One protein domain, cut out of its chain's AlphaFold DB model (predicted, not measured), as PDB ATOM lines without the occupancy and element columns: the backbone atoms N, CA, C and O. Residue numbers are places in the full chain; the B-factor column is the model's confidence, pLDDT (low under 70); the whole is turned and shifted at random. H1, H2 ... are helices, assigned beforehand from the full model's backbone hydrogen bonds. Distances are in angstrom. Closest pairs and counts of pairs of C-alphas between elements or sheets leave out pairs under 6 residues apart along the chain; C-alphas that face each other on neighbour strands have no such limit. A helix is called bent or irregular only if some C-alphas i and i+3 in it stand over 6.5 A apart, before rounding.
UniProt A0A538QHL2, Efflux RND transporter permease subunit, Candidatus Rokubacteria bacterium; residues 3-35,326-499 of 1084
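AT A GLANCE: This is residues 3 to 35 and 326 to 499 of the 1084 residues of the protein "Efflux RND transporter permease subunit" of Candidatus Rokubacteria bacterium (UniProt A0A538QHL2). Five long helical rods, H3, H4, H5, H6b and H7, run side by side or slightly crossed as an elongated bundle, with H4 and H5 in its middle, H3 on one side and the hairpin of H6b and H7 on another. H2 packs on H4, and the short H1, H6a and H8 cluster at one end. The printed part has 207 residues, with eight named helices, H1 to H8 in chain order, and no named strand: all helix. The whole is compact, with a radius of gyration of the C-alphas of 17.7 A, and spans 59 by 32 by 28 A.

IN THESE COORDINATES: The longest helix by residues, H6, covers residues 420 to 451 and starts with C-alpha 420 at (-24.949, 39.443, 55.536). By its hydrogen bonds it was assigned as one helix, but it is bent, with C-alphas 430 and 433 7.7 A apart; its arms are H6a, residues 420 to 430, and H6b, residues 433 to 451, 27.3 A long. H7 is residues 455 to 478, 35.4 A, only just irregular, with C-alphas 459 and 462 6.6 A apart. H5, residues 385 to 414, is 43.7 A long, with a kink of 30 degrees near residue 393. H4 is residues 355 to 378, 36.1 A; H3 is residues 326 to 352, 38.5 A; H2 is residues 11 to 30, 28.7 A. H1 is residues 3 to 9, from C-alpha 3 at (-12.908, 28.309, 49.635), and H8 is residues 481 to 489, ending with C-alpha 489 at (-18.928, 43.108, 60.196).

HOW THE PARTS SIT: H3, H4, H5, H6b and H7 form an up-and-down bundle, each running against the one before it. H6b and H7 touch as a hairpin, at a shallow tilt of 17 degrees; their closest C-alphas, of Ser 450 and Tyr 461, are 4.0 A apart. H5 touches H7, the same way at 22 degrees, closest at Ala 402 and Ser 478, 4.9 A between C-alphas. H3 is apart from H6b and H7. H2 touches residues 367 to 377 of H4 alone, at a steep tilt of 52 degrees, with C-alphas 25 and 374 closest at 4.6 A. H8 touches H6a, closest at C-alphas 421 and 487, 4.2 A, and H1, closest at C-alphas 8 and 484, 4.4 A. Every O i to N i+4 pair is within hydrogen-bond range in H1, H2, H3, H6a and H8; in H4 15 of 20 are, in H5 20 of 26, in H6b 11 of 15 and in H7 18 of 20.

THE WHOLE: The C-alphas farthest apart, of Ile 455 and His 498, are 60.8 A apart. Residues 36 to 325 are not printed; C-alphas 35 and 326 are 6.7 A apart across the cut. Of the links printed whole, none is long. Mean pLDDT of the printed part is 87.3; residues 492 to 499 are under 70.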
ATOM      1  N   LEU A   3     -13.801  27.547  48.739       82.38
ATOM      2  CA  LEU A   3     -12.908  28.309  49.635       82.38
ATOM      3  C   LEU A   3     -13.635  29.446  50.376       82.38
ATOM      4  O   LEU A   3     -13.577  29.509  51.604       82.38
ATOM      5  N   ALA A   4     -14.373  30.288  49.647       83.31
ATOM      6  CA  ALA A   4     -15.166  31.368  50.234       83.31
ATOM      7  C   ALA A   4     -16.268  30.837  51.161       83.31
ATOM      8  O   ALA A   4     -16.420  31.314  52.283       83.31
ATOM      9  N   GLU A   5     -16.985  29.788  50.748       85.75
ATOM     10  CA  GLU A   5     -18.026  29.170  51.572       85.75
ATOM     11  C   GLU A   5     -17.465  28.583  52.882       85.75
ATOM     12  O   GLU A   5     -18.061  28.763  53.946       85.75
ATOM     13  N   VAL A   6     -16.304  27.918  52.831       88.56
ATOM     14  CA  VAL A   6     -15.611  27.421  54.031       88.56
ATOM     15  C   VAL A   6     -15.138  28.578  54.909       88.56
ATOM     16  O   VAL A   6     -15.300  28.498  56.124       88.56
ATOM     17  N   SER A   7     -14.615  29.658  54.325       89.81
ATOM     18  CA  SER A   7     -14.122  30.833  55.061       89.81
ATOM     19  C   SER A   7     -15.246  31.583  55.785       89.81
ATOM     20  O   SER A   7     -15.095  31.937  56.955       89.81
ATOM     21  N   VAL A   8     -16.411  31.734  55.142       88.75
ATOM     22  CA  VAL A   8     -17.630  32.299  55.749       88.75
ATOM     23  C   VAL A   8     -18.163  31.394  56.870       88.75
ATOM     24  O   VAL A   8     -18.452  31.875  57.965       88.75
ATOM     25  N   LYS A   9     -18.237  30.070  56.649       89.62
ATOM     26  CA  LYS A   9     -18.696  29.100  57.667       89.62
ATOM     27  C   LYS A   9     -17.722  28.935  58.842       89.62
ATOM     28  O   LYS A   9     -18.158  28.661  59.959       89.62
ATOM     29  N   ARG A  10     -16.411  29.061  58.611       91.00
ATOM     30  CA  ARG A  10     -15.338  28.866  59.602       91.00
ATOM     31  C   ARG A  10     -14.481  30.134  59.722       91.00
ATOM     32  O   ARG A  10     -13.329  30.136  59.292       91.00
ATOM     33  N   PRO A  11     -14.983  31.200  60.370       88.44
ATOM     34  CA  PRO A  11     -14.280  32.483  60.421       88.44
ATOM     35  C   PRO A  11     -12.915  32.410  61.119       88.44
ATOM     36  O   PRO A  11     -11.980  33.087  60.709       88.44
ATOM     37  N   VAL A  12     -12.755  31.531  62.116       92.25
ATOM     38  CA  VAL A  12     -11.453  31.287  62.768       92.25
ATOM     39  C   VAL A  12     -10.425  30.722  61.781       92.25
ATOM     40  O   VAL A  12      -9.258  31.086  61.858       92.25
ATOM     41  N   PHE A  13     -10.838  29.881  60.826       91.94
ATOM     42  CA  PHE A  13      -9.937  29.343  59.801       91.94
ATOM     43  C   PHE A  13      -9.447  30.446  58.856       91.94
ATOM     44  O   PHE A  13      -8.245  30.551  58.633       91.94
ATOM     45  N   ALA A  14     -10.350  31.309  58.375       90.69
ATOM     46  CA  ALA A  14      -9.981  32.451  57.540       90.69
ATOM     47  C   ALA A  14      -9.021  33.403  58.277       90.69
ATOM     48  O   ALA A  14      -7.941  33.693  57.771       90.69
ATOM     49  N   ILE A  15      -9.363  33.801  59.511       90.69
ATOM     50  CA  ILE A  15      -8.516  34.674  60.340       90.69
ATOM     51  C   ILE A  15      -7.141  34.044  60.583       90.69
ATOM     52  O   ILE A  15      -6.142  34.741  60.468       90.69
ATOM     53  N   MET A  16      -7.061  32.746  60.895       94.00
ATOM     54  CA  MET A  16      -5.775  32.085  61.147       94.00
ATOM     55  C   MET A  16      -4.935  31.914  59.879       94.00
ATOM     56  O   MET A  16      -3.718  32.052  59.952       94.00
ATOM     57  N   MET A  17      -5.556  31.680  58.720       92.38
ATOM     58  CA  MET A  17      -4.848  31.629  57.438       92.38
ATOM     59  C   MET A  17      -4.268  33.002  57.067       92.38
ATOM     60  O   MET A  17      -3.084  33.102  56.750       92.38
ATOM     61  N   THR A  18      -5.063  34.073  57.166       91.50
ATOM     62  CA  THR A  18      -4.574  35.441  56.929       91.50
ATOM     63  C   THR A  18      -3.529  35.844  57.971       91.50
ATOM     64  O   THR A  18      -2.491  36.385  57.607       91.50
ATOM     65  N   ALA A  19      -3.738  35.541  59.255       93.31
ATOM     66  CA  ALA A  19      -2.767  35.833  60.309       93.31
ATOM     67  C   ALA A  19      -1.441  35.089  60.098       93.31
ATOM     68  O   ALA A  19      -0.389  35.680  60.318       93.31
ATOM     69  N   ALA A  20      -1.465  33.840  59.622       94.38
ATOM     70  CA  ALA A  20      -0.251  33.115  59.256       94.38
ATOM     71  C   ALA A  20       0.505  33.813  58.112       94.38
ATOM     72  O   ALA A  20       1.713  33.998  58.224       94.38
ATOM     73  N   LEU A  21      -0.192  34.271  57.064       92.50
ATOM     74  CA  LEU A  21       0.417  35.048  55.973       92.50
ATOM     75  C   LEU A  21       0.988  36.392  56.452       92.50
ATOM     76  O   LEU A  21       2.078  36.767  56.030       92.50
ATOM     77  N   ILE A  22       0.294  37.097  57.353       94.12
ATOM     78  CA  ILE A  22       0.783  38.355  57.940       94.12
ATOM     79  C   ILE A  22       2.025  38.104  58.802       94.12
ATOM     80  O   ILE A  22       2.997  38.838  58.678       94.12
ATOM     81  N   VAL A  23       2.017  37.085  59.669       95.25
ATOM     82  CA  VAL A  23       3.142  36.788  60.573       95.25
ATOM     83  C   VAL A  23       4.363  36.310  59.790       95.25
ATOM     84  O   VAL A  23       5.453  36.835  60.000       95.25
ATOM     85  N   LEU A  24       4.189  35.373  58.851       95.56
ATOM     86  CA  LEU A  24       5.273  34.921  57.973       95.56
ATOM     87  C   LEU A  24       5.811  36.074  57.119       95.56
ATOM     88  O   LEU A  24       7.025  36.214  56.983       95.56
ATOM     89  N   GLY A  25       4.927  36.930  56.603       95.50
ATOM     90  CA  GLY A  25       5.293  38.100  55.816       95.50
ATOM     91  C   GLY A  25       6.028  39.174  56.617       95.50
ATOM     92  O   GLY A  25       7.001  39.736  56.126       95.50
ATOM     93  N   ALA A  26       5.615  39.425  57.861       94.56
ATOM     94  CA  ALA A  26       6.256  40.386  58.757       94.56
ATOM     95  C   ALA A  26       7.651  39.918  59.204       94.56
ATOM     96  O   ALA A  26       8.590  40.704  59.157       94.56
ATOM     97  N   VAL A  27       7.809  38.635  59.552       95.19
ATOM     98  CA  VAL A  27       9.134  38.048  59.835       95.19
ATOM     99  C   VAL A  27      10.007  38.072  58.576       95.19
ATOM    100  O   VAL A  27      11.157  38.495  58.627       95.19
ATOM    101  N   SER A  28       9.448  37.704  57.418       95.44
ATOM    102  CA  SER A  28      10.173  37.756  56.141       95.44
ATOM    103  C   SER A  28      10.635  39.172  55.796       95.44
ATOM    104  O   SER A  28      11.748  39.334  55.316       95.44
ATOM    105  N   TYR A  29       9.818  40.196  56.066       91.56
ATOM    106  CA  TYR A  29      10.157  41.603  55.842       91.56
ATOM    107  C   TYR A  29      11.390  42.056  56.639       91.56
ATOM    108  O   TYR A  29      12.224  42.769  56.086       91.56
ATOM    109  N   GLU A  30      11.543  41.621  57.894       89.06
ATOM    110  CA  GLU A  30      12.732  41.936  58.704       89.06
ATOM    111  C   GLU A  30      13.996  41.205  58.215       89.06
ATOM    112  O   GLU A  30      15.102  41.720  58.366       89.06
ATOM    113  N   GLU A  31      13.849  40.032  57.588       87.69
ATOM    114  CA  GLU A  31      14.973  39.256  57.051       87.69
ATOM    115  C   GLU A  31      15.253  39.453  55.544       87.69
ATOM    116  O   GLU A  31      16.107  38.749  54.981       87.69
ATOM    117  N   LEU A  32      14.516  40.321  54.849       89.94
ATOM    118  CA  LEU A  32      14.752  40.620  53.434       89.94
ATOM    119  C   LEU A  32      15.877  41.657  53.301       89.94
ATOM    120  O   LEU A  32      15.837  42.732  53.894       89.94
ATOM    121  N   GLY A  33      16.892  41.336  52.493       85.69
ATOM    122  CA  GLY A  33      17.997  42.255  52.212       85.69
ATOM    123  C   GLY A  33      17.532  43.508  51.464       85.69
ATOM    124  O   GLY A  33      16.616  43.423  50.647       85.69
ATOM    125  N   LEU A  34      18.178  44.647  51.726       88.56
ATOM    126  CA  LEU A  34      17.978  45.906  51.005       88.56
ATOM    127  C   LEU A  34      19.166  46.159  50.071       88.56
ATOM    128  O   LEU A  34      20.294  46.346  50.528       88.56
ATOM    129  N   ASP A  35      18.895  46.195  48.768       85.19
ATOM    130  CA  ASP A  35      19.891  46.413  47.717       85.19
ATOM    131  C   ASP A  35      19.316  47.301  46.607       85.19
ATOM    132  O   ASP A  35      18.104  47.395  46.431       85.19
ATOM    133  N   ILE A 326      19.612  54.121  48.429       84.88
ATOM    134  CA  ILE A 326      18.770  52.937  48.680       84.88
ATOM    135  C   ILE A 326      17.802  53.186  49.851       84.88
ATOM    136  O   ILE A 326      16.608  52.917  49.727       84.88
ATOM    137  N   ARG A 327      18.281  53.740  50.978       87.00
ATOM    138  CA  ARG A 327      17.441  54.016  52.157       87.00
ATOM    139  C   ARG A 327      16.348  55.044  51.849       87.00
ATOM    140  O   ARG A 327      15.200  54.804  52.207       87.00
ATOM    141  N   ARG A 328      16.674  56.132  51.139       84.00
ATOM    142  CA  ARG A 328      15.693  57.144  50.703       84.00
ATOM    143  C   ARG A 328      14.670  56.565  49.731       84.00
ATOM    144  O   ARG A 328      13.483  56.667  50.000       84.00
ATOM    145  N   SER A 329      15.109  55.878  48.674       82.88
ATOM    146  CA  SER A 329      14.202  55.222  47.722       82.88
ATOM    147  C   SER A 329      13.269  54.226  48.416       82.88
ATOM    148  O   SER A 329      12.084  54.166  48.101       82.88
ATOM    149  N   PHE A 330      13.768  53.474  49.399       84.69
ATOM    150  CA  PHE A 330      12.946  52.560  50.188       84.69
ATOM    151  C   PHE A 330      11.937  53.286  51.093       84.69
ATOM    152  O   PHE A 330      10.774  52.880  51.156       84.69
ATOM    153  N   GLU A 331      12.347  54.362  51.770       86.44
ATOM    154  CA  GLU A 331      11.465  55.205  52.589       86.44
ATOM    155  C   GLU A 331      10.379  55.892  51.742       86.44
ATOM    156  O   GLU A 331       9.206  55.858  52.123       86.44
ATOM    157  N   ASP A 332      10.734  56.412  50.564       84.81
ATOM    158  CA  ASP A 332       9.809  57.031  49.610       84.81
ATOM    159  C   ASP A 332       8.806  56.015  49.050       84.81
ATOM    160  O   ASP A 332       7.602  56.274  49.049       84.81
ATOM    161  N   ILE A 333       9.250  54.823  48.628       85.62
ATOM    162  CA  ILE A 333       8.320  53.796  48.130       85.62
ATOM    163  C   ILE A 333       7.436  53.271  49.270       85.62
ATOM    164  O   ILE A 333       6.243  53.061  49.059       85.62
ATOM    165  N   LYS A 334       7.954  53.130  50.498       86.81
ATOM    166  CA  LYS A 334       7.135  52.815  51.682       86.81
ATOM    167  C   LYS A 334       6.082  53.898  51.945       86.81
ATOM    168  O   LYS A 334       4.945  53.565  52.283       86.81
ATOM    169  N   LEU A 335       6.424  55.175  51.771       87.75
ATOM    170  CA  LEU A 335       5.472  56.281  51.871       87.75
ATOM    171  C   LEU A 335       4.424  56.212  50.753       87.75
ATOM    172  O   LEU A 335       3.237  56.307  51.055       87.75
ATOM    173  N   HIS A 336       4.823  55.985  49.500       86.56
ATOM    174  CA  HIS A 336       3.902  55.829  48.367       86.56
ATOM    175  C   HIS A 336       2.967  54.623  48.525       86.56
ATOM    176  O   HIS A 336       1.788  54.723  48.204       86.56
ATOM    177  N   LEU A 337       3.460  53.517  49.084       86.06
ATOM    178  CA  LEU A 337       2.695  52.309  49.399       86.06
ATOM    179  C   LEU A 337       1.588  52.592  50.427       86.06
ATOM    180  O   LEU A 337       0.420  52.261  50.213       86.06
ATOM    181  N   ILE A 338       1.944  53.267  51.527       88.56
ATOM    182  CA  ILE A 338       1.002  53.662  52.585       88.56
ATOM    183  C   ILE A 338       0.018  54.721  52.072       88.56
ATOM    184  O   ILE A 338      -1.184  54.609  52.311       88.56
ATOM    185  N   LEU A 339       0.507  55.736  51.354       89.00
ATOM    186  CA  LEU A 339      -0.313  56.819  50.815       89.00
ATOM    187  C   LEU A 339      -1.268  56.312  49.730       89.00
ATOM    188  O   LEU A 339      -2.432  56.691  49.738       89.00
ATOM    189  N   GLY A 340      -0.813  55.425  48.843       86.06
ATOM    190  CA  GLY A 340      -1.636  54.775  47.827       86.06
ATOM    191  C   GLY A 340      -2.748  53.936  48.452       86.06
ATOM    192  O   GLY A 340      -3.916  54.134  48.122       86.06
ATOM    193  N   GLY A 341      -2.415  53.084  49.430       84.88
ATOM    194  CA  GLY A 341      -3.412  52.316  50.183       84.88
ATOM    195  C   GLY A 341      -4.407  53.198  50.950       84.88
ATOM    196  O   GLY A 341      -5.610  52.925  50.943       84.88
ATOM    197  N   LEU A 342      -3.941  54.294  51.560       88.88
ATOM    198  CA  LEU A 342      -4.791  55.260  52.262       88.88
ATOM    199  C   LEU A 342      -5.713  56.021  51.301       88.88
ATOM    200  O   LEU A 342      -6.910  56.110  51.561       88.88
ATOM    201  N   LEU A 343      -5.189  56.545  50.191       89.56
ATOM    202  CA  LEU A 343      -5.972  57.256  49.178       89.56
ATOM    203  C   LEU A 343      -7.011  56.334  48.540       89.56
ATOM    204  O   LEU A 343      -8.168  56.722  48.427       89.56
ATOM    205  N   ALA A 344      -6.638  55.100  48.202       83.88
ATOM    206  CA  ALA A 344      -7.575  54.120  47.669       83.88
ATOM    207  C   ALA A 344      -8.666  53.760  48.701       83.88
ATOM    208  O   ALA A 344      -9.847  53.719  48.359       83.88
ATOM    209  N   SER A 345      -8.313  53.640  49.987       85.69
ATOM    210  CA  SER A 345      -9.292  53.489  51.078       85.69
ATOM    211  C   SER A 345     -10.225  54.704  51.206       85.69
ATOM    212  O   SER A 345     -11.425  54.541  51.413       85.69
ATOM    213  N   VAL A 346      -9.713  55.930  51.047       88.62
ATOM    214  CA  VAL A 346     -10.518  57.167  51.047       88.62
ATOM    215  C   VAL A 346     -11.456  57.228  49.837       88.62
ATOM    216  O   VAL A 346     -12.598  57.660  49.983       88.62
ATOM    217  N   VAL A 347     -11.023  56.753  48.665       85.62
ATOM    218  CA  VAL A 347     -11.878  56.631  47.475       85.62
ATOM    219  C   VAL A 347     -13.006  55.622  47.725       85.62
ATOM    220  O   VAL A 347     -14.170  55.966  47.528       85.62
ATOM    221  N   VAL A 348     -12.703  54.431  48.259       81.25
ATOM    222  CA  VAL A 348     -13.727  53.440  48.656       81.25
ATOM    223  C   VAL A 348     -14.713  54.031  49.675       81.25
ATOM    224  O   VAL A 348     -15.925  53.858  49.532       81.25
ATOM    225  N   PHE A 349     -14.227  54.795  50.661       84.06
ATOM    226  CA  PHE A 349     -15.091  55.502  51.611       84.06
ATOM    227  C   PHE A 349     -15.985  56.547  50.939       84.06
ATOM    228  O   PHE A 349     -17.149  56.669  51.311       84.06
ATOM    229  N   LEU A 350     -15.480  57.290  49.954       82.12
ATOM    230  CA  LEU A 350     -16.262  58.305  49.248       82.12
ATOM    231  C   LEU A 350     -17.405  57.685  48.431       82.12
ATOM    232  O   LEU A 350     -18.509  58.232  48.431       82.12
ATOM    233  N   PHE A 351     -17.157  56.541  47.784       75.06
ATOM    234  CA  PHE A 351     -18.165  55.819  47.001       75.06
ATOM    235  C   PHE A 351     -19.203  55.106  47.878       75.06
ATOM    236  O   PHE A 351     -20.399  55.293  47.676       75.06
ATOM    237  N   ILE A 352     -18.767  54.323  48.872       75.12
ATOM    238  CA  ILE A 352     -19.674  53.469  49.666       75.12
ATOM    239  C   ILE A 352     -20.256  54.218  50.879       75.12
ATOM    240  O   ILE A 352     -21.309  53.858  51.404       75.12
ATOM    241  N   ARG A 353     -19.579  55.273  51.356       77.62
ATOM    242  CA  ARG A 353     -19.964  56.112  52.513       77.62
ATOM    243  C   ARG A 353     -20.161  55.335  53.822       77.62
ATOM    244  O   ARG A 353     -20.741  55.850  54.776       77.62
ATOM    245  N   ASN A 354     -19.616  54.120  53.897       79.81
ATOM    246  CA  ASN A 354     -19.697  53.233  55.050       79.81
ATOM    247  C   ASN A 354     -18.297  52.902  55.592       79.81
ATOM    248  O   ASN A 354     -17.461  52.310  54.904       79.81
ATOM    249  N   ILE A 355     -18.053  53.251  56.857       84.25
ATOM    250  CA  ILE A 355     -16.741  53.096  57.497       84.25
ATOM    251  C   ILE A 355     -16.358  51.629  57.756       84.25
ATOM    252  O   ILE A 355     -15.175  51.298  57.716       84.25
ATOM    253  N   ARG A 356     -17.332  50.729  57.968       85.81
ATOM    254  CA  ARG A 356     -17.065  49.291  58.155       85.81
ATOM    255  C   ARG A 356     -16.642  48.656  56.842       85.81
ATOM    256  O   ARG A 356     -15.642  47.955  56.803       85.81
ATOM    257  N   VAL A 357     -17.370  48.956  55.769       80.81
ATOM    258  CA  VAL A 357     -17.061  48.453  54.426       80.81
ATOM    259  C   VAL A 357     -15.695  48.972  53.963       80.81
ATOM    260  O   VAL A 357     -14.844  48.194  53.540       80.81
ATOM    261  N   THR A 358     -15.421  50.257  54.194       86.69
ATOM    262  CA  THR A 358     -14.089  50.850  53.981       86.69
ATOM    263  C   THR A 358     -12.997  50.110  54.750       86.69
ATOM    264  O   THR A 358     -11.958  49.804  54.180       86.69
ATOM    265  N   PHE A 359     -13.217  49.790  56.030       89.44
ATOM    266  CA  PHE A 359     -12.232  49.084  56.853       89.44
ATOM    267  C   PHE A 359     -11.907  47.675  56.325       89.44
ATOM    268  O   PHE A 359     -10.756  47.251  56.408       89.44
ATOM    269  N   ILE A 360     -12.882  46.963  55.744       87.50
ATOM    270  CA  ILE A 360     -12.646  45.651  55.115       87.50
ATOM    271  C   ILE A 360     -11.712  45.806  53.902       87.50
ATOM    272  O   ILE A 360     -10.695  45.117  53.827       87.50
ATOM    273  N   ALA A 361     -12.008  46.745  52.995       82.50
ATOM    274  CA  ALA A 361     -11.165  47.020  51.827       82.50
ATOM    275  C   ALA A 361      -9.760  47.518  52.225       82.50
ATOM    276  O   ALA A 361      -8.752  47.032  51.710       82.50
ATOM    277  N   ALA A 362      -9.685  48.426  53.201       88.25
ATOM    278  CA  ALA A 362      -8.438  48.983  53.721       88.25
ATOM    279  C   ALA A 362      -7.536  47.935  54.395       88.25
ATOM    280  O   ALA A 362      -6.319  48.101  54.402       88.25
ATOM    281  N   LEU A 363      -8.109  46.859  54.955       90.81
ATOM    282  CA  LEU A 363      -7.338  45.757  55.531       90.81
ATOM    283  C   LEU A 363      -6.838  44.774  54.462       90.81
ATOM    284  O   LEU A 363      -5.742  44.239  54.613       90.81
ATOM    285  N   ALA A 364      -7.582  44.560  53.371       88.06
ATOM    286  CA  ALA A 364      -7.169  43.639  52.309       88.06
ATOM    287  C   ALA A 364      -5.793  44.017  51.722       88.06
ATOM    288  O   ALA A 364      -4.891  43.177  51.690       88.06
ATOM    289  N   ILE A 365      -5.600  45.298  51.378       88.31
ATOM    290  CA  ILE A 365      -4.371  45.846  50.770       88.31
ATOM    291  C   ILE A 365      -3.091  45.447  51.546       88.31
ATOM    292  O   ILE A 365      -2.265  44.718  50.986       88.31
ATOM    293  N   PRO A 366      -2.894  45.841  52.828       89.50
ATOM    294  CA  PRO A 366      -1.685  45.495  53.569       89.50
ATOM    295  C   PRO A 366      -1.548  43.990  53.807       89.50
ATOM    296  O   PRO A 366      -0.423  43.499  53.821       89.50
ATOM    297  N   THR A 367      -2.643  43.232  53.963       92.19
ATOM    298  CA  THR A 367      -2.530  41.775  54.173       92.19
ATOM    299  C   THR A 367      -1.979  41.045  52.951       92.19
ATOM    300  O   THR A 367      -1.137  40.160  53.108       92.19
ATOM    301  N   SER A 368      -2.363  41.462  51.742       92.31
ATOM    302  CA  SER A 368      -1.846  40.886  50.496       92.31
ATOM    303  C   SER A 368      -0.389  41.275  50.233       92.31
ATOM    304  O   SER A 368       0.434  40.418  49.895       92.31
ATOM    305  N   ILE A 369      -0.033  42.546  50.457       92.19
ATOM    306  CA  ILE A 369       1.349  43.027  50.302       92.19
ATOM    307  C   ILE A 369       2.278  42.334  51.307       92.19
ATOM    308  O   ILE A 369       3.289  41.765  50.904       92.19
ATOM    309  N   VAL A 370       1.916  42.301  52.596       94.31
ATOM    310  CA  VAL A 370       2.732  41.628  53.623       94.31
ATOM    311  C   VAL A 370       2.847  40.132  53.329       94.31
ATOM    312  O   VAL A 370       3.949  39.591  53.374       94.31
ATOM    313  N   GLY A 371       1.755  39.470  52.926       93.94
ATOM    314  CA  GLY A 371       1.791  38.067  52.505       93.94
ATOM    315  C   GLY A 371       2.772  37.799  51.352       93.94
ATOM    316  O   GLY A 371       3.424  36.754  51.346       93.94
ATOM    317  N   THR A 372       2.952  38.762  50.438       95.12
ATOM    318  CA  THR A 372       3.892  38.669  49.303       95.12
ATOM    319  C   THR A 372       5.353  38.536  49.765       95.12
ATOM    320  O   THR A 372       6.110  37.771  49.161       95.12
ATOM    321  N   PHE A 373       5.750  39.181  50.873       95.56
ATOM    322  CA  PHE A 373       7.120  39.080  51.408       95.56
ATOM    323  C   PHE A 373       7.518  37.642  51.774       95.56
ATOM    324  O   PHE A 373       8.679  37.273  51.595       95.56
ATOM    325  N   THR A 374       6.558  36.811  52.203       95.00
ATOM    326  CA  THR A 374       6.790  35.379  52.481       95.00
ATOM    327  C   THR A 374       7.350  34.666  51.251       95.00
ATOM    328  O   THR A 374       8.352  33.958  51.332       95.00
ATOM    329  N   PHE A 375       6.731  34.885  50.089       94.69
ATOM    330  CA  PHE A 375       7.180  34.269  48.846       94.69
ATOM    331  C   PHE A 375       8.502  34.868  48.365       94.69
ATOM    332  O   PHE A 375       9.383  34.120  47.953       94.69
ATOM    333  N   MET A 376       8.676  36.193  48.453       94.94
ATOM    334  CA  MET A 376       9.939  36.846  48.080       94.94
ATOM    335  C   MET A 376      11.125  36.247  48.844       94.94
ATOM    336  O   MET A 376      12.156  35.945  48.243       94.94
ATOM    337  N   LYS A 377      10.956  35.995  50.148       92.94
ATOM    338  CA  LYS A 377      11.969  35.346  50.984       92.94
ATOM    339  C   LYS A 377      12.208  33.887  50.583       92.94
ATOM    340  O   LYS A 377      13.364  33.479  50.491       92.94
ATOM    341  N   MET A 378      11.155  33.119  50.279       93.69
ATOM    342  CA  MET A 378      11.280  31.747  49.754       93.69
ATOM    343  C   MET A 378      11.981  31.686  48.385       93.69
ATOM    344  O   MET A 378      12.701  30.728  48.116       93.69
ATOM    345  N   ALA A 379      11.795  32.700  47.538       91.31
ATOM    346  CA  ALA A 379      12.445  32.833  46.234       91.31
ATOM    347  C   ALA A 379      13.876  33.409  46.312       91.31
ATOM    348  O   ALA A 379      14.537  33.542  45.283       91.31
ATOM    349  N   GLY A 380      14.361  33.771  47.508       89.38
ATOM    350  CA  GLY A 380      15.680  34.380  47.700       89.38
ATOM    351  C   GLY A 380      15.810  35.798  47.129       89.38
ATOM    352  O   GLY A 380      16.921  36.240  46.840       89.38
ATOM    353  N   PHE A 381      14.695  36.507  46.930       90.94
ATOM    354  CA  PHE A 381      14.697  37.876  46.413       90.94
ATOM    355  C   PHE A 381      15.081  38.884  47.505       90.94
ATOM    356  O   PHE A 381      14.985  38.606  48.701       90.94
ATOM    357  N   THR A 382      15.487  40.081  47.087       89.88
ATOM    358  CA  THR A 382      15.734  41.231  47.969       89.88
ATOM    359  C   THR A 382      14.653  42.296  47.785       89.88
ATOM    360  O   THR A 382      13.912  42.301  46.795       89.88
ATOM    361  N   LEU A 383      14.553  43.216  48.741       90.19
ATOM    362  CA  LEU A 383      13.849  44.481  48.568       90.19
ATOM    363  C   LEU A 383      14.773  45.397  47.753       90.19
ATOM    364  O   LEU A 383      15.755  45.930  48.268       90.19
ATOM    365  N   ASN A 384      14.480  45.508  46.459       88.19
ATOM    366  CA  ASN A 384      15.254  46.259  45.473       88.19
ATOM    367  C   ASN A 384      14.318  47.025  44.532       88.19
ATOM    368  O   ASN A 384      13.102  46.837  44.575       88.19
ATOM    369  N   ASN A 385      14.864  47.874  43.659       85.00
ATOM    370  CA  ASN A 385      14.040  48.732  42.802       85.00
ATOM    371  C   ASN A 385      13.010  47.947  41.962       85.00
ATOM    372  O   ASN A 385      11.880  48.406  41.812       85.00
ATOM    373  N   MET A 386      13.344  46.745  41.476       88.38
ATOM    374  CA  MET A 386      12.444  45.933  40.643       88.38
ATOM    375  C   MET A 386      11.318  45.284  41.458       88.38
ATOM    376  O   MET A 386      10.156  45.321  41.048       88.38
ATOM    377  N   THR A 387      11.625  44.724  42.632       92.44
ATOM    378  CA  THR A 387      10.599  44.133  43.512       92.44
ATOM    379  C   THR A 387       9.713  45.203  44.151       92.44
ATOM    380  O   THR A 387       8.500  45.026  44.242       92.44
ATOM    381  N   MET A 388      10.278  46.357  44.509       89.56
ATOM    382  CA  MET A 388       9.529  47.486  45.065       89.56
ATOM    383  C   MET A 388       8.619  48.161  44.023       89.56
ATOM    384  O   MET A 388       7.487  48.511  44.356       89.56
ATOM    385  N   LEU A 389       9.046  48.271  42.755       88.44
ATOM    386  CA  LEU A 389       8.174  48.689  41.645       88.44
ATOM    387  C   LEU A 389       6.985  47.732  41.468       88.44
ATOM    388  O   LEU A 389       5.850  48.191  41.326       88.44
ATOM    389  N   ALA A 390       7.224  46.418  41.533       92.38
ATOM    390  CA  ALA A 390       6.163  45.415  41.446       92.38
ATOM    391  C   ALA A 390       5.143  45.547  42.590       92.38
ATOM    392  O   ALA A 390       3.943  45.534  42.331       92.38
ATOM    393  N   LEU A 391       5.596  45.738  43.835       91.12
ATOM    394  CA  LEU A 391       4.714  45.929  44.996       91.12
ATOM    395  C   LEU A 391       3.944  47.261  44.941       91.12
ATOM    396  O   LEU A 391       2.752  47.309  45.257       91.12
ATOM    397  N   SER A 392       4.592  48.341  44.493       88.00
ATOM    398  CA  SER A 392       3.937  49.641  44.306       88.00
ATOM    399  C   SER A 392       2.835  49.569  43.246       88.00
ATOM    400  O   SER A 392       1.753  50.109  43.463       88.00
ATOM    401  N   LEU A 393       3.076  48.874  42.128       88.75
ATOM    402  CA  LEU A 393       2.062  48.620  41.102       88.75
ATOM    403  C   LEU A 393       0.949  47.703  41.633       88.75
ATOM    404  O   LEU A 393      -0.233  48.007  41.475       88.75
ATOM    405  N   ALA A 394       1.325  46.616  42.315       87.00
ATOM    406  CA  ALA A 394       0.387  45.656  42.884       87.00
ATOM    407  C   ALA A 394      -0.601  46.321  43.849       87.00
ATOM    408  O   ALA A 394      -1.760  45.943  43.855       87.00
ATOM    409  N   THR A 395      -0.208  47.365  44.582       84.25
ATOM    410  CA  THR A 395      -1.100  48.110  45.498       84.25
ATOM    411  C   THR A 395      -2.405  48.570  44.839       84.25
ATOM    412  O   THR A 395      -3.465  48.486  45.459       84.25
ATOM    413  N   GLY A 396      -2.344  49.024  43.581       82.12
ATOM    414  CA  GLY A 396      -3.523  49.445  42.816       82.12
ATOM    415  C   GLY A 396      -4.310  48.292  42.184       82.12
ATOM    416  O   GLY A 396      -5.483  48.462  41.883       82.12
ATOM    417  N   ILE A 397      -3.686  47.126  42.003       86.81
ATOM    418  CA  ILE A 397      -4.299  45.935  41.391       86.81
ATOM    419  C   ILE A 397      -4.975  45.063  42.464       86.81
ATOM    420  O   ILE A 397      -6.115  44.640  42.314       86.81
ATOM    421  N   VAL A 398      -4.289  44.861  43.589       85.88
ATOM    422  CA  VAL A 398      -4.703  44.081  44.767       85.88
ATOM    423  C   VAL A 398      -6.017  44.585  45.375       85.88
ATOM    424  O   VAL A 398      -6.780  43.813  45.953       85.88
ATOM    425  N   ILE A 399      -6.289  45.890  45.295       84.75
ATOM    426  CA  ILE A 399      -7.519  46.444  45.867       84.75
ATOM    427  C   ILE A 399      -8.765  46.062  45.049       84.75
ATOM    428  O   ILE A 399      -9.838  45.917  45.631       84.75
ATOM    429  N   ASP A 400      -8.627  45.854  43.736       85.50
ATOM    430  CA  ASP A 400      -9.749  45.612  42.820       85.50
ATOM    431  C   ASP A 400     -10.456  44.285  43.138       85.50
ATOM    432  O   ASP A 400     -11.660  44.274  43.406       85.50
ATOM    433  N   ASP A 401      -9.692  43.189  43.276       86.44
ATOM    434  CA  ASP A 401     -10.223  41.872  43.667       86.44
ATOM    435  C   ASP A 401     -11.072  41.961  44.949       86.44
ATOM    436  O   ASP A 401     -12.105  41.297  45.075       86.44
ATOM    437  N   ALA A 402     -10.615  42.747  45.932       84.31
ATOM    438  CA  ALA A 402     -11.278  42.900  47.222       84.31
ATOM    439  C   ALA A 402     -12.519  43.801  47.134       84.31
ATOM    440  O   ALA A 402     -13.531  43.466  47.751       84.31
ATOM    441  N   ILE A 403     -12.461  44.899  46.367       86.81
ATOM    442  CA  ILE A 403     -13.599  45.800  46.134       86.81
ATOM    443  C   ILE A 403     -14.719  45.061  45.408       86.81
ATOM    444  O   ILE A 403     -15.837  45.066  45.912       86.81
ATOM    445  N   VAL A 404     -14.436  44.378  44.293       88.06
ATOM    446  CA  VAL A 404     -15.462  43.702  43.477       88.06
ATOM    447  C   VAL A 404     -16.228  42.656  44.296       88.06
ATOM    448  O   VAL A 404     -17.460  42.583  44.232       88.06
ATOM    449  N   VAL A 405     -15.527  41.880  45.135       89.06
ATOM    450  CA  VAL A 405     -16.169  40.925  46.054       89.06
ATOM    451  C   VAL A 405     -17.036  41.636  47.087       89.06
ATOM    452  O   VAL A 405     -18.203  41.288  47.271       89.06
ATOM    453  N   LEU A 406     -16.491  42.649  47.751       87.75
ATOM    454  CA  LEU A 406     -17.166  43.385  48.812       87.75
ATOM    455  C   LEU A 406     -18.379  44.194  48.316       87.75
ATOM    456  O   LEU A 406     -19.410  44.202  48.993       87.75
ATOM    457  N   GLU A 407     -18.293  44.809  47.138       85.88
ATOM    458  CA  GLU A 407     -19.385  45.538  46.493       85.88
ATOM    459  C   GLU A 407     -20.523  44.585  46.126       85.88
ATOM    460  O   GLU A 407     -21.679  44.873  46.436       85.88
ATOM    461  N   ASN A 408     -20.228  43.407  45.555       88.62
ATOM    462  CA  ASN A 408     -21.294  42.458  45.238       88.62
ATOM    463  C   ASN A 408     -21.987  41.923  46.503       88.62
ATOM    464  O   ASN A 408     -23.210  41.763  46.518       88.62
ATOM    465  N   VAL A 409     -21.237  41.687  47.587       88.00
ATOM    466  CA  VAL A 409     -21.846  41.329  48.879       88.00
ATOM    467  C   VAL A 409     -22.730  42.468  49.389       88.00
ATOM    468  O   VAL A 409     -23.866  42.207  49.784       88.00
ATOM    469  N   PHE A 410     -22.263  43.719  49.330       85.00
ATOM    470  CA  PHE A 410     -23.055  44.891  49.716       85.00
ATOM    471  C   PHE A 410     -24.350  45.000  48.892       85.00
ATOM    472  O   PHE A 410     -25.431  45.107  49.468       85.00
ATOM    473  N   ARG A 411     -24.263  44.832  47.565       84.19
ATOM    474  CA  ARG A 411     -25.402  44.798  46.631       84.19
ATOM    475  C   ARG A 411     -26.440  43.733  47.001       84.19
ATOM    476  O   ARG A 411     -27.634  44.007  46.961       84.19
ATOM    477  N   PHE A 412     -26.019  42.529  47.399       87.00
ATOM    478  CA  PHE A 412     -26.952  41.476  47.833       87.00
ATOM    479  C   PHE A 412     -27.617  41.782  49.192       87.00
ATOM    480  O   PHE A 412     -28.756  41.364  49.414       87.00
ATOM    481  N   VAL A 413     -26.955  42.513  50.096       83.69
ATOM    482  CA  VAL A 413     -27.582  42.966  51.353       83.69
ATOM    483  C   VAL A 413     -28.546  44.135  51.098       83.69
ATOM    484  O   VAL A 413     -29.638  44.133  51.660       83.69
ATOM    485  N   GLU A 414     -28.194  45.094  50.232       80.44
ATOM    486  CA  GLU A 414     -29.023  46.275  49.924       80.44
ATOM    487  C   GLU A 414     -30.203  45.949  48.990       80.44
ATOM    488  O   GLU A 414     -31.359  46.120  49.372       80.44
ATOM    489  N   GLU A 415     -29.944  45.437  47.781       81.81
ATOM    490  CA  GLU A 415     -30.981  45.228  46.755       81.81
ATOM    491  C   GLU A 415     -31.824  43.971  47.020       81.81
ATOM    492  O   GLU A 415     -33.048  44.001  46.888       81.81
ATOM    493  N   LYS A 416     -31.189  42.856  47.417       81.69
ATOM    494  CA  LYS A 416     -31.883  41.570  47.650       81.69
ATOM    495  C   LYS A 416     -32.338  41.366  49.100       81.69
ATOM    496  O   LYS A 416     -32.927  40.331  49.403       81.69
ATOM    497  N   LYS A 417     -32.066  42.325  49.998       81.31
ATOM    498  CA  LYS A 417     -32.404  42.290  51.438       81.31
ATOM    499  C   LYS A 417     -31.951  41.007  52.162       81.31
ATOM    500  O   LYS A 417     -32.565  40.582  53.143       81.31
ATOM    501  N   MET A 418     -30.878  40.370  51.684       85.25
ATOM    502  CA  MET A 418     -30.365  39.120  52.251       85.25
ATOM    503  C   MET A 418     -29.573  39.374  53.541       85.25
ATOM    504  O   MET A 418     -28.935  40.414  53.710       85.25
ATOM    505  N   ARG A 419     -29.555  38.398  54.456       86.81
ATOM    506  CA  ARG A 419     -28.728  38.485  55.673       86.81
ATOM    507  C   ARG A 419     -27.237  38.492  55.289       86.81
ATOM    508  O   ARG A 419     -26.857  37.661  54.465       86.81
ATOM    509  N   PRO A 420     -26.365  39.318  55.908       86.12
ATOM    510  CA  PRO A 420     -24.949  39.443  55.536       86.12
ATOM    511  C   PRO A 420     -24.179  38.122  55.394       86.12
ATOM    512  O   PRO A 420     -23.355  37.989  54.497       86.12
ATOM    513  N   PHE A 421     -24.475  37.115  56.222       88.69
ATOM    514  CA  PHE A 421     -23.869  35.781  56.124       88.69
ATOM    515  C   PHE A 421     -24.270  35.016  54.847       88.69
ATOM    516  O   PHE A 421     -23.432  34.382  54.205       88.69
ATOM    517  N   GLU A 422     -25.547  35.076  54.470       88.25
ATOM    518  CA  GLU A 422     -26.082  34.432  53.265       88.25
ATOM    519  C   GLU A 422     -25.668  35.214  52.015       88.25
ATOM    520  O   GLU A 422     -25.174  34.618  51.059       88.25
ATOM    521  N   ALA A 423     -25.761  36.548  52.067       88.56
ATOM    522  CA  ALA A 423     -25.278  37.454  51.030       88.56
ATOM    523  C   ALA A 423     -23.786  37.236  50.736       88.56
ATOM    524  O   ALA A 423     -23.412  37.092  49.577       88.56
ATOM    525  N   ALA A 424     -22.937  37.122  51.767       89.44
ATOM    526  CA  ALA A 424     -21.510  36.853  51.601       89.44
ATOM    527  C   ALA A 424     -21.230  35.538  50.861       89.44
ATOM    528  O   ALA A 424     -20.326  35.480  50.025       89.44
ATOM    529  N   ARG A 425     -22.006  34.482  51.135       90.25
ATOM    530  CA  ARG A 425     -21.867  33.196  50.442       90.25
ATOM    531  C   ARG A 425     -22.350  33.282  48.992       90.25
ATOM    532  O   ARG A 425     -21.649  32.815  48.098       90.25
ATOM    533  N   GLU A 426     -23.537  33.843  48.781       89.44
ATOM    534  CA  GLU A 426     -24.217  33.832  47.485       89.44
ATOM    535  C   GLU A 426     -23.577  34.816  46.496       89.44
ATOM    536  O   GLU A 426     -23.229  34.431  45.383       89.44
ATOM    537  N   ALA A 427     -23.299  36.049  46.928       89.31
ATOM    538  CA  ALA A 427     -22.642  37.052  46.095       89.31
ATOM    539  C   ALA A 427     -21.209  36.649  45.717       89.31
ATOM    540  O   ALA A 427     -20.797  36.842  44.579       89.31
ATOM    541  N   THR A 428     -20.445  36.024  46.620       90.00
ATOM    542  CA  THR A 428     -19.094  35.539  46.269       90.00
ATOM    543  C   THR A 428     -19.144  34.337  45.315       90.00
ATOM    544  O   THR A 428     -18.202  34.105  44.559       90.00
ATOM    545  N   ALA A 429     -20.234  33.558  45.316       88.81
ATOM    546  CA  ALA A 429     -20.438  32.483  44.344       88.81
ATOM    547  C   ALA A 429     -20.832  33.013  42.951       88.81
ATOM    548  O   ALA A 429     -20.365  32.454  41.961       88.81
ATOM    549  N   ASP A 430     -21.625  34.086  42.900       89.88
ATOM    550  CA  ASP A 430     -22.128  34.774  41.699       89.88
ATOM    551  C   ASP A 430     -20.995  35.333  40.812       89.88
ATOM    552  O   ASP A 430     -20.865  34.958  39.649       89.88
ATOM    553  N   ILE A 431     -20.097  36.150  41.374       89.81
ATOM    554  CA  ILE A 431     -18.974  36.769  40.629       89.81
ATOM    555  C   ILE A 431     -17.672  35.966  40.665       89.81
ATOM    556  O   ILE A 431     -16.691  36.350  40.027       89.81
ATOM    557  N   GLY A 432     -17.620  34.866  41.417       87.88
ATOM    558  CA  GLY A 432     -16.349  34.231  41.759       87.88
ATOM    559  C   GLY A 432     -15.533  33.771  40.545       87.88
ATOM    560  O   GLY A 432     -14.311  33.903  40.526       87.88
ATOM    561  N   LEU A 433     -16.198  33.269  39.498       90.31
ATOM    562  CA  LEU A 433     -15.525  32.880  38.255       90.31
ATOM    563  C   LEU A 433     -14.943  34.091  37.509       90.31
ATOM    564  O   LEU A 433     -13.847  33.985  36.964       90.31
ATOM    565  N   ALA A 434     -15.650  35.225  37.514       91.75
ATOM    566  CA  ALA A 434     -15.207  36.451  36.858       91.75
ATOM    567  C   ALA A 434     -13.950  37.018  37.530       91.75
ATOM    568  O   ALA A 434     -12.969  37.258  36.834       91.75
ATOM    569  N   VAL A 435     -13.942  37.123  38.868       90.88
ATOM    570  CA  VAL A 435     -12.770  37.600  39.627       90.88
ATOM    571  C   VAL A 435     -11.564  36.689  39.389       90.88
ATOM    572  O   VAL A 435     -10.505  37.168  39.008       90.88
ATOM    573  N   MET A 436     -11.713  35.360  39.491       91.81
ATOM    574  CA  MET A 436     -10.593  34.461  39.165       91.81
ATOM    575  C   MET A 436     -10.092  34.649  37.726       91.81
ATOM    576  O   MET A 436      -8.885  34.615  37.503       91.81
ATOM    577  N   ALA A 437     -10.982  34.847  36.749       93.12
ATOM    578  CA  ALA A 437     -10.590  35.044  35.355       93.12
ATOM    579  C   ALA A 437      -9.827  36.363  35.134       93.12
ATOM    580  O   ALA A 437      -8.815  36.359  34.429       93.12
ATOM    581  N   THR A 438     -10.248  37.473  35.754       92.50
ATOM    582  CA  THR A 438      -9.533  38.759  35.670       92.50
ATOM    583  C   THR A 438      -8.173  38.688  36.357       92.50
ATOM    584  O   THR A 438      -7.166  39.074  35.762       92.50
ATOM    585  N   THR A 439      -8.100  38.095  37.550       92.38
ATOM    586  CA  THR A 439      -6.837  37.885  38.266       92.38
ATOM    587  C   THR A 439      -5.883  36.969  37.489       92.38
ATOM    588  O   THR A 439      -4.707  37.297  37.330       92.38
ATOM    589  N   PHE A 440      -6.352  35.835  36.951       94.31
ATOM    590  CA  PHE A 440      -5.494  34.961  36.140       94.31
ATOM    591  C   PHE A 440      -5.065  35.627  34.826       94.31
ATOM    592  O   PHE A 440      -3.941  35.395  34.392       94.31
ATOM    593  N   SER A 441      -5.887  36.501  34.234       94.94
ATOM    594  CA  SER A 441      -5.473  37.331  33.094       94.94
ATOM    595  C   SER A 441      -4.296  38.247  33.458       94.94
ATOM    596  O   SER A 441      -3.309  38.304  32.728       94.94
ATOM    597  N   LEU A 442      -4.324  38.881  34.636       93.56
ATOM    598  CA  LEU A 442      -3.201  39.680  35.147       93.56
ATOM    599  C   LEU A 442      -1.944  38.829  35.391       93.56
ATOM    600  O   LEU A 442      -0.847  39.235  35.012       93.56
ATOM    601  N   VAL A 443      -2.085  37.623  35.951       94.75
ATOM    602  CA  VAL A 443      -0.966  36.668  36.082       94.75
ATOM    603  C   VAL A 443      -0.392  36.306  34.705       94.75
ATOM    604  O   VAL A 443       0.824  36.332  34.531       94.75
ATOM    605  N   VAL A 444      -1.242  36.051  33.705       95.62
ATOM    606  CA  VAL A 444      -0.841  35.783  32.311       95.62
ATOM    607  C   VAL A 444      -0.191  37.002  31.637       95.62
ATOM    608  O   VAL A 444       0.593  36.815  30.714       95.62
ATOM    609  N   ILE A 445      -0.430  38.228  32.110       92.75
ATOM    610  CA  ILE A 445       0.261  39.442  31.639       92.75
ATOM    611  C   ILE A 445       1.638  39.608  32.308       92.75
ATOM    612  O   ILE A 445       2.612  39.928  31.626       92.75
ATOM    613  N   PHE A 446       1.759  39.372  33.621       93.12
ATOM    614  CA  PHE A 446       3.017  39.592  34.355       93.12
ATOM    615  C   PHE A 446       4.019  38.437  34.263       93.12
ATOM    616  O   PHE A 446       5.226  38.678  34.230       93.12
ATOM    617  N   VAL A 447       3.559  37.186  34.192       94.00
ATOM    618  CA  VAL A 447       4.445  36.011  34.122       94.00
ATOM    619  C   VAL A 447       5.345  36.015  32.868       94.00
ATOM    620  O   VAL A 447       6.545  35.787  33.033       94.00
ATOM    621  N   PRO A 448       4.874  36.350  31.646       92.88
ATOM    622  CA  PRO A 448       5.732  36.486  30.461       92.88
ATOM    623  C   PRO A 448       6.894  37.472  30.605       92.88
ATOM    624  O   PRO A 448       7.946  37.250  30.013       92.88
ATOM    625  N   VAL A 449       6.756  38.515  31.434       90.38
ATOM    626  CA  VAL A 449       7.845  39.474  31.707       90.38
ATOM    627  C   VAL A 449       9.050  38.771  32.350       90.38
ATOM    628  O   VAL A 449      10.195  39.118  32.070       90.38
ATOM    629  N   SER A 450       8.808  37.721  33.142       89.12
ATOM    630  CA  SER A 450       9.874  36.904  33.737       89.12
ATOM    631  C   SER A 450      10.573  35.959  32.744       89.12
ATOM    632  O   SER A 450      11.664  35.476  33.033       89.12
ATOM    633  N   PHE A 451       9.990  35.737  31.561       87.25
ATOM    634  CA  PHE A 451      10.545  34.896  30.493       87.25
ATOM    635  C   PHE A 451      11.243  35.692  29.378       87.25
ATOM    636  O   PHE A 451      11.623  35.120  28.358       87.25
ATOM    637  N   MET A 452      11.424  37.008  29.540       86.50
ATOM    638  CA  MET A 452      12.107  37.835  28.542       86.50
ATOM    639  C   MET A 452      13.564  37.379  28.349       86.50
ATOM    640  O   MET A 452      14.395  37.503  29.248       86.50
ATOM    641  N   SER A 453      13.900  36.905  27.148       71.88
ATOM    642  CA  SER A 453      15.241  36.447  26.764       71.88
ATOM    643  C   SER A 453      16.201  37.621  26.532       71.88
ATOM    644  O   SER A 453      16.529  38.000  25.412       71.88
ATOM    645  N   SER A 454      16.647  38.240  27.622       78.88
ATOM    646  CA  SER A 454      17.765  39.186  27.626       78.88
ATOM    647  C   SER A 454      18.332  39.331  29.035       78.88
ATOM    648  O   SER A 454      17.696  38.963  30.025       78.88
ATOM    649  N   ILE A 455      19.496  39.966  29.149       74.81
ATOM    650  CA  ILE A 455      19.988  40.466  30.434       74.81
ATOM    651  C   ILE A 455      18.946  41.355  31.143       74.81
ATOM    652  O   ILE A 455      18.684  41.159  32.325       74.81
ATOM    653  N   SER A 456      18.277  42.261  30.422       77.75
ATOM    654  CA  SER A 456      17.176  43.091  30.940       77.75
ATOM    655  C   SER A 456      16.037  42.241  31.513       77.75
ATOM    656  O   SER A 456      15.486  42.568  32.561       77.75
ATOM    657  N   GLY A 457      15.733  41.108  30.877       81.56
ATOM    658  CA  GLY A 457      14.764  40.135  31.374       81.56
ATOM    659  C   GLY A 457      15.187  39.464  32.681       81.56
ATOM    660  O   GLY A 457      14.353  39.308  33.567       81.56
ATOM    661  N   ARG A 458      16.483  39.175  32.885       80.56
ATOM    662  CA  ARG A 458      16.988  38.697  34.190       80.56
ATOM    663  C   ARG A 458      16.767  39.720  35.316       80.56
ATOM    664  O   ARG A 458      16.479  39.318  36.438       80.56
ATOM    665  N   PHE A 459      16.852  41.022  35.031       79.69
ATOM    666  CA  PHE A 459      16.511  42.069  36.008       79.69
ATOM    667  C   PHE A 459      14.993  42.169  36.249       79.69
ATOM    668  O   PHE A 459      14.554  42.275  37.394       79.69
ATOM    669  N   LEU A 460      14.180  42.066  35.191       88.31
ATOM    670  CA  LEU A 460      12.713  42.086  35.277       88.31
ATOM    671  C   LEU A 460      12.089  40.770  35.785       88.31
ATOM    672  O   LEU A 460      10.911  40.757  36.141       88.31
ATOM    673  N   TYR A 461      12.864  39.688  35.898       90.00
ATOM    674  CA  TYR A 461      12.431  38.406  36.464       90.00
ATOM    675  C   TYR A 461      11.802  38.579  37.851       90.00
ATOM    676  O   TYR A 461      10.669  38.152  38.085       90.00
ATOM    677  N   GLN A 462      12.497  39.283  38.752       92.19
ATOM    678  CA  GLN A 462      11.985  39.527  40.100       92.19
ATOM    679  C   GLN A 462      10.749  40.440  40.093       92.19
ATOM    680  O   GLN A 462       9.862  40.246  40.922       92.19
ATOM    681  N   PHE A 463      10.641  41.382  39.145       93.31
ATOM    682  CA  PHE A 463       9.448  42.222  38.976       93.31
ATOM    683  C   PHE A 463       8.223  41.384  38.575       93.31
ATOM    684  O   PHE A 463       7.215  41.399  39.284       93.31
ATOM    685  N   GLY A 464       8.319  40.606  37.489       94.00
ATOM    686  CA  GLY A 464       7.194  39.831  36.949       94.00
ATOM    687  C   GLY A 464       6.672  38.778  37.929       94.00
ATOM    688  O   GLY A 464       5.465  38.683  38.155       94.00
ATOM    689  N   ILE A 465       7.582  38.045  38.585       94.94
ATOM    690  CA  ILE A 465       7.217  37.047  39.600       94.94
ATOM    691  C   ILE A 465       6.616  37.708  40.850       94.94
ATOM    692  O   ILE A 465       5.592  37.237  41.345       94.94
ATOM    693  N   THR A 466       7.182  38.817  41.346       95.25
ATOM    694  CA  THR A 466       6.638  39.509  42.534       95.25
ATOM    695  C   THR A 466       5.245  40.082  42.261       95.25
ATOM    696  O   THR A 466       4.355  39.928  43.097       95.25
ATOM    697  N   ALA A 467       5.018  40.674  41.082       94.88
ATOM    698  CA  ALA A 467       3.708  41.184  40.678       94.88
ATOM    699  C   ALA A 467       2.667  40.055  40.575       94.88
ATOM    700  O   ALA A 467       1.609  40.135  41.201       94.88
ATOM    701  N   ALA A 468       2.992  38.971  39.858       95.38
ATOM    702  CA  ALA A 468       2.107  37.816  39.705       95.38
ATOM    703  C   ALA A 468       1.744  37.180  41.058       95.38
ATOM    704  O   ALA A 468       0.575  36.888  41.312       95.38
ATOM    705  N   VAL A 469       2.719  37.018  41.958       95.62
ATOM    706  CA  VAL A 469       2.473  36.462  43.294       95.62
ATOM    707  C   VAL A 469       1.647  37.408  44.159       95.62
ATOM    708  O   VAL A 469       0.734  36.940  44.832       95.62
ATOM    709  N   SER A 470       1.893  38.721  44.126       95.12
ATOM    710  CA  SER A 470       1.094  39.676  44.906       95.12
ATOM    711  C   SER A 470      -0.383  39.652  44.495       95.12
ATOM    712  O   SER A 470      -1.274  39.622  45.347       95.12
ATOM    713  N   VAL A 471      -0.641  39.529  43.190       94.56
ATOM    714  CA  VAL A 471      -1.976  39.331  42.607       94.56
ATOM    715  C   VAL A 471      -2.581  37.966  42.997       94.56
ATOM    716  O   VAL A 471      -3.755  37.884  43.350       94.56
ATOM    717  N   MET A 472      -1.796  36.884  43.055       95.00
ATOM    718  CA  MET A 472      -2.284  35.587  43.562       95.00
ATOM    719  C   MET A 472      -2.594  35.592  45.071       95.00
ATOM    720  O   MET A 472      -3.550  34.944  45.504       95.00
ATOM    721  N   VAL A 473      -1.814  36.314  45.884       94.94
ATOM    722  CA  VAL A 473      -2.094  36.485  47.320       94.94
ATOM    723  C   VAL A 473      -3.347  37.347  47.511       94.94
ATOM    724  O   VAL A 473      -4.183  37.004  48.345       94.94
ATOM    725  N   SER A 474      -3.532  38.390  46.693       94.19
ATOM    726  CA  SER A 474      -4.766  39.185  46.639       94.19
ATOM    727  C   SER A 474      -6.007  38.326  46.421       94.19
ATOM    728  O   SER A 474      -6.937  38.373  47.226       94.19
ATOM    729  N   LEU A 475      -5.981  37.449  45.415       93.31
ATOM    730  CA  LEU A 475      -7.064  36.508  45.136       93.31
ATOM    731  C   LEU A 475      -7.407  35.631  46.343       93.31
ATOM    732  O   LEU A 475      -8.576  35.434  46.684       93.31
ATOM    733  N   LEU A 476      -6.374  35.108  47.007       93.12
ATOM    734  CA  LEU A 476      -6.523  34.269  48.189       93.12
ATOM    735  C   LEU A 476      -7.140  35.055  49.355       93.12
ATOM    736  O   LEU A 476      -8.032  34.529  50.024       93.12
ATOM    737  N   VAL A 477      -6.726  36.306  49.580       92.88
ATOM    738  CA  VAL A 477      -7.310  37.207  50.589       92.88
ATOM    739  C   VAL A 477      -8.764  37.552  50.237       92.88
ATOM    740  O   VAL A 477      -9.642  37.412  51.092       92.88
ATOM    741  N   SER A 478      -9.049  37.898  48.978       91.50
ATOM    742  CA  SER A 478     -10.390  38.264  48.506       91.50
ATOM    743  C   SER A 478     -11.396  37.106  48.566       91.50
ATOM    744  O   SER A 478     -12.564  37.316  48.886       91.50
ATOM    745  N   PHE A 479     -10.955  35.857  48.388       91.19
ATOM    746  CA  PHE A 479     -11.809  34.674  48.573       91.19
ATOM    747  C   PHE A 479     -11.793  34.069  49.987       91.19
ATOM    748  O   PHE A 479     -12.408  33.018  50.196       91.19
ATOM    749  N   SER A 480     -11.141  34.701  50.970       92.56
ATOM    750  CA  SER A 480     -11.095  34.188  52.350       92.56
ATOM    751  C   SER A 480     -11.428  35.229  53.415       92.56
ATOM    752  O   SER A 480     -12.435  35.085  54.111       92.56
ATOM    753  N   LEU A 481     -10.613  36.276  53.534       92.31
ATOM    754  CA  LEU A 481     -10.760  37.328  54.528       92.31
ATOM    755  C   LEU A 481     -11.974  38.201  54.206       92.31
ATOM    756  O   LEU A 481     -12.841  38.360  55.061       92.31
ATOM    757  N   THR A 482     -12.067  38.710  52.973       91.62
ATOM    758  CA  THR A 482     -13.108  39.664  52.559       91.62
ATOM    759  C   THR A 482     -14.534  39.129  52.765       91.62
ATOM    760  O   THR A 482     -15.304  39.793  53.459       91.62
ATOM    761  N   PRO A 483     -14.920  37.916  52.307       91.31
ATOM    762  CA  PRO A 483     -16.292  37.429  52.438       91.31
ATOM    763  C   PRO A 483     -16.625  37.093  53.894       91.31
ATOM    764  O   PRO A 483     -17.747  37.309  54.347       91.31
ATOM    765  N   MET A 484     -15.640  36.598  54.651       93.12
ATOM    766  CA  MET A 484     -15.770  36.303  56.076       93.12
ATOM    767  C   MET A 484     -15.955  37.580  56.903       93.12
ATOM    768  O   MET A 484     -16.840  37.635  57.760       93.12
ATOM    769  N   MET A 485     -15.167  38.620  56.614       91.00
ATOM    770  CA  MET A 485     -15.325  39.940  57.218       91.00
ATOM    771  C   MET A 485     -16.685  40.533  56.860       91.00
ATOM    772  O   MET A 485     -17.390  40.965  57.768       91.00
ATOM    773  N   CYS A 486     -17.116  40.473  55.596       89.81
ATOM    774  CA  CYS A 486     -18.452  40.923  55.210       89.81
ATOM    775  C   CYS A 486     -19.554  40.163  55.972       89.81
ATOM    776  O   CYS A 486     -20.419  40.790  56.572       89.81
ATOM    777  N   ALA A 487     -19.476  38.833  56.073       89.31
ATOM    778  CA  ALA A 487     -20.442  38.017  56.817       89.31
ATOM    779  C   ALA A 487     -20.541  38.336  58.327       89.31
ATOM    780  O   ALA A 487     -21.508  37.922  58.972       89.31
ATOM    781  N   ARG A 488     -19.533  39.007  58.907       88.69
ATOM    782  CA  ARG A 488     -19.401  39.275  60.353       88.69
ATOM    783  C   ARG A 488     -19.506  40.751  60.747       88.69
ATOM    784  O   ARG A 488     -19.945  41.025  61.861       88.69
ATOM    785  N   LEU A 489     -19.054  41.674  59.897       86.69
ATOM    786  CA  LEU A 489     -18.928  43.108  60.196       86.69
ATOM    787  C   LEU A 489     -20.025  43.958  59.549       86.69
ATOM    788  O   LEU A 489     -20.380  44.989  60.122       86.69
ATOM    789  N   LEU A 490     -20.572  43.545  58.399       82.88
ATOM    790  CA  LEU A 490     -21.754  44.189  57.825       82.88
ATOM    791  C   LEU A 490     -22.999  43.817  58.631       82.88
ATOM    792  O   LEU A 490     -23.223  42.651  58.964       82.88
ATOM    793  N   ARG A 491     -23.838  44.814  58.900       76.88
ATOM    794  CA  ARG A 491     -25.202  44.642  59.406       76.88
ATOM    795  C   ARG A 491     -26.216  44.878  58.294       76.88
ATOM    796  O   ARG A 491     -25.951  45.606  57.347       76.88
ATOM    797  N   THR A 492     -27.418  44.341  58.457       66.81
ATOM    798  CA  THR A 492     -28.575  44.731  57.633       66.81
ATOM    799  C   THR A 492     -28.880  46.229  57.758       66.81
ATOM    800  O   THR A 492     -29.200  46.865  56.763       66.81
ATOM    801  N   GLU A 493     -28.684  46.810  58.947       62.94
ATOM    802  CA  GLU A 493     -28.739  48.260  59.225       62.94
ATOM    803  C   GLU A 493     -27.802  49.089  58.326       62.94
ATOM    804  O   GLU A 493     -28.137  50.206  57.950       62.94
ATOM    805  N   ASP A 494     -26.634  48.544  57.967       58.28
ATOM    806  CA  ASP A 494     -25.598  49.250  57.197       58.28
ATOM    807  C   ASP A 494     -25.952  49.404  55.709       58.28
ATOM    808  O   ASP A 494     -25.339  50.218  55.017       58.28
ATOM    809  N   ALA A 495     -26.907  48.599  55.233       54.22
ATOM    810  CA  ALA A 495     -27.471  48.633  53.886       54.22
ATOM    811  C   ALA A 495     -28.904  49.206  53.875       54.22
ATOM    812  O   ALA A 495     -29.347  49.764  52.876       54.22
ATOM    813  N   ALA A 496     -29.624  49.123  54.998       50.75
ATOM    814  CA  ALA A 496     -30.938  49.727  55.203       50.75
ATOM    815  C   ALA A 496     -30.829  51.219  55.585       50.75
ATOM    816  O   ALA A 496     -31.273  51.647  56.654       50.75
ATOM    817  N   GLY A 497     -30.237  52.024  54.696       44.78
ATOM    818  CA  GLY A 497     -30.286  53.484  54.813       44.78
ATOM    819  C   GLY A 497     -31.728  54.011  54.759       44.78
ATOM    820  O   GLY A 497     -32.617  53.348  54.231       44.78
ATOM    821  N   HIS A 498     -31.970  55.207  55.308       42.25
ATOM    822  CA  HIS A 498     -33.301  55.824  55.473       42.25
ATOM    823  C   HIS A 498     -33.969  56.287  54.151       42.25
ATOM    824  O   HIS A 498     -34.323  57.456  53.999       42.25
ATOM    825  N   GLY A 499     -34.125  55.384  53.181       39.72
ATOM    826  CA  GLY A 499     -34.885  55.579  51.945       39.72
ATOM    827  C   GLY A 499     -36.190  54.781  51.967       39.72
ATOM    828  O   GLY A 499     -36.220  53.649  52.445       39.72
TER     829      GLY A 499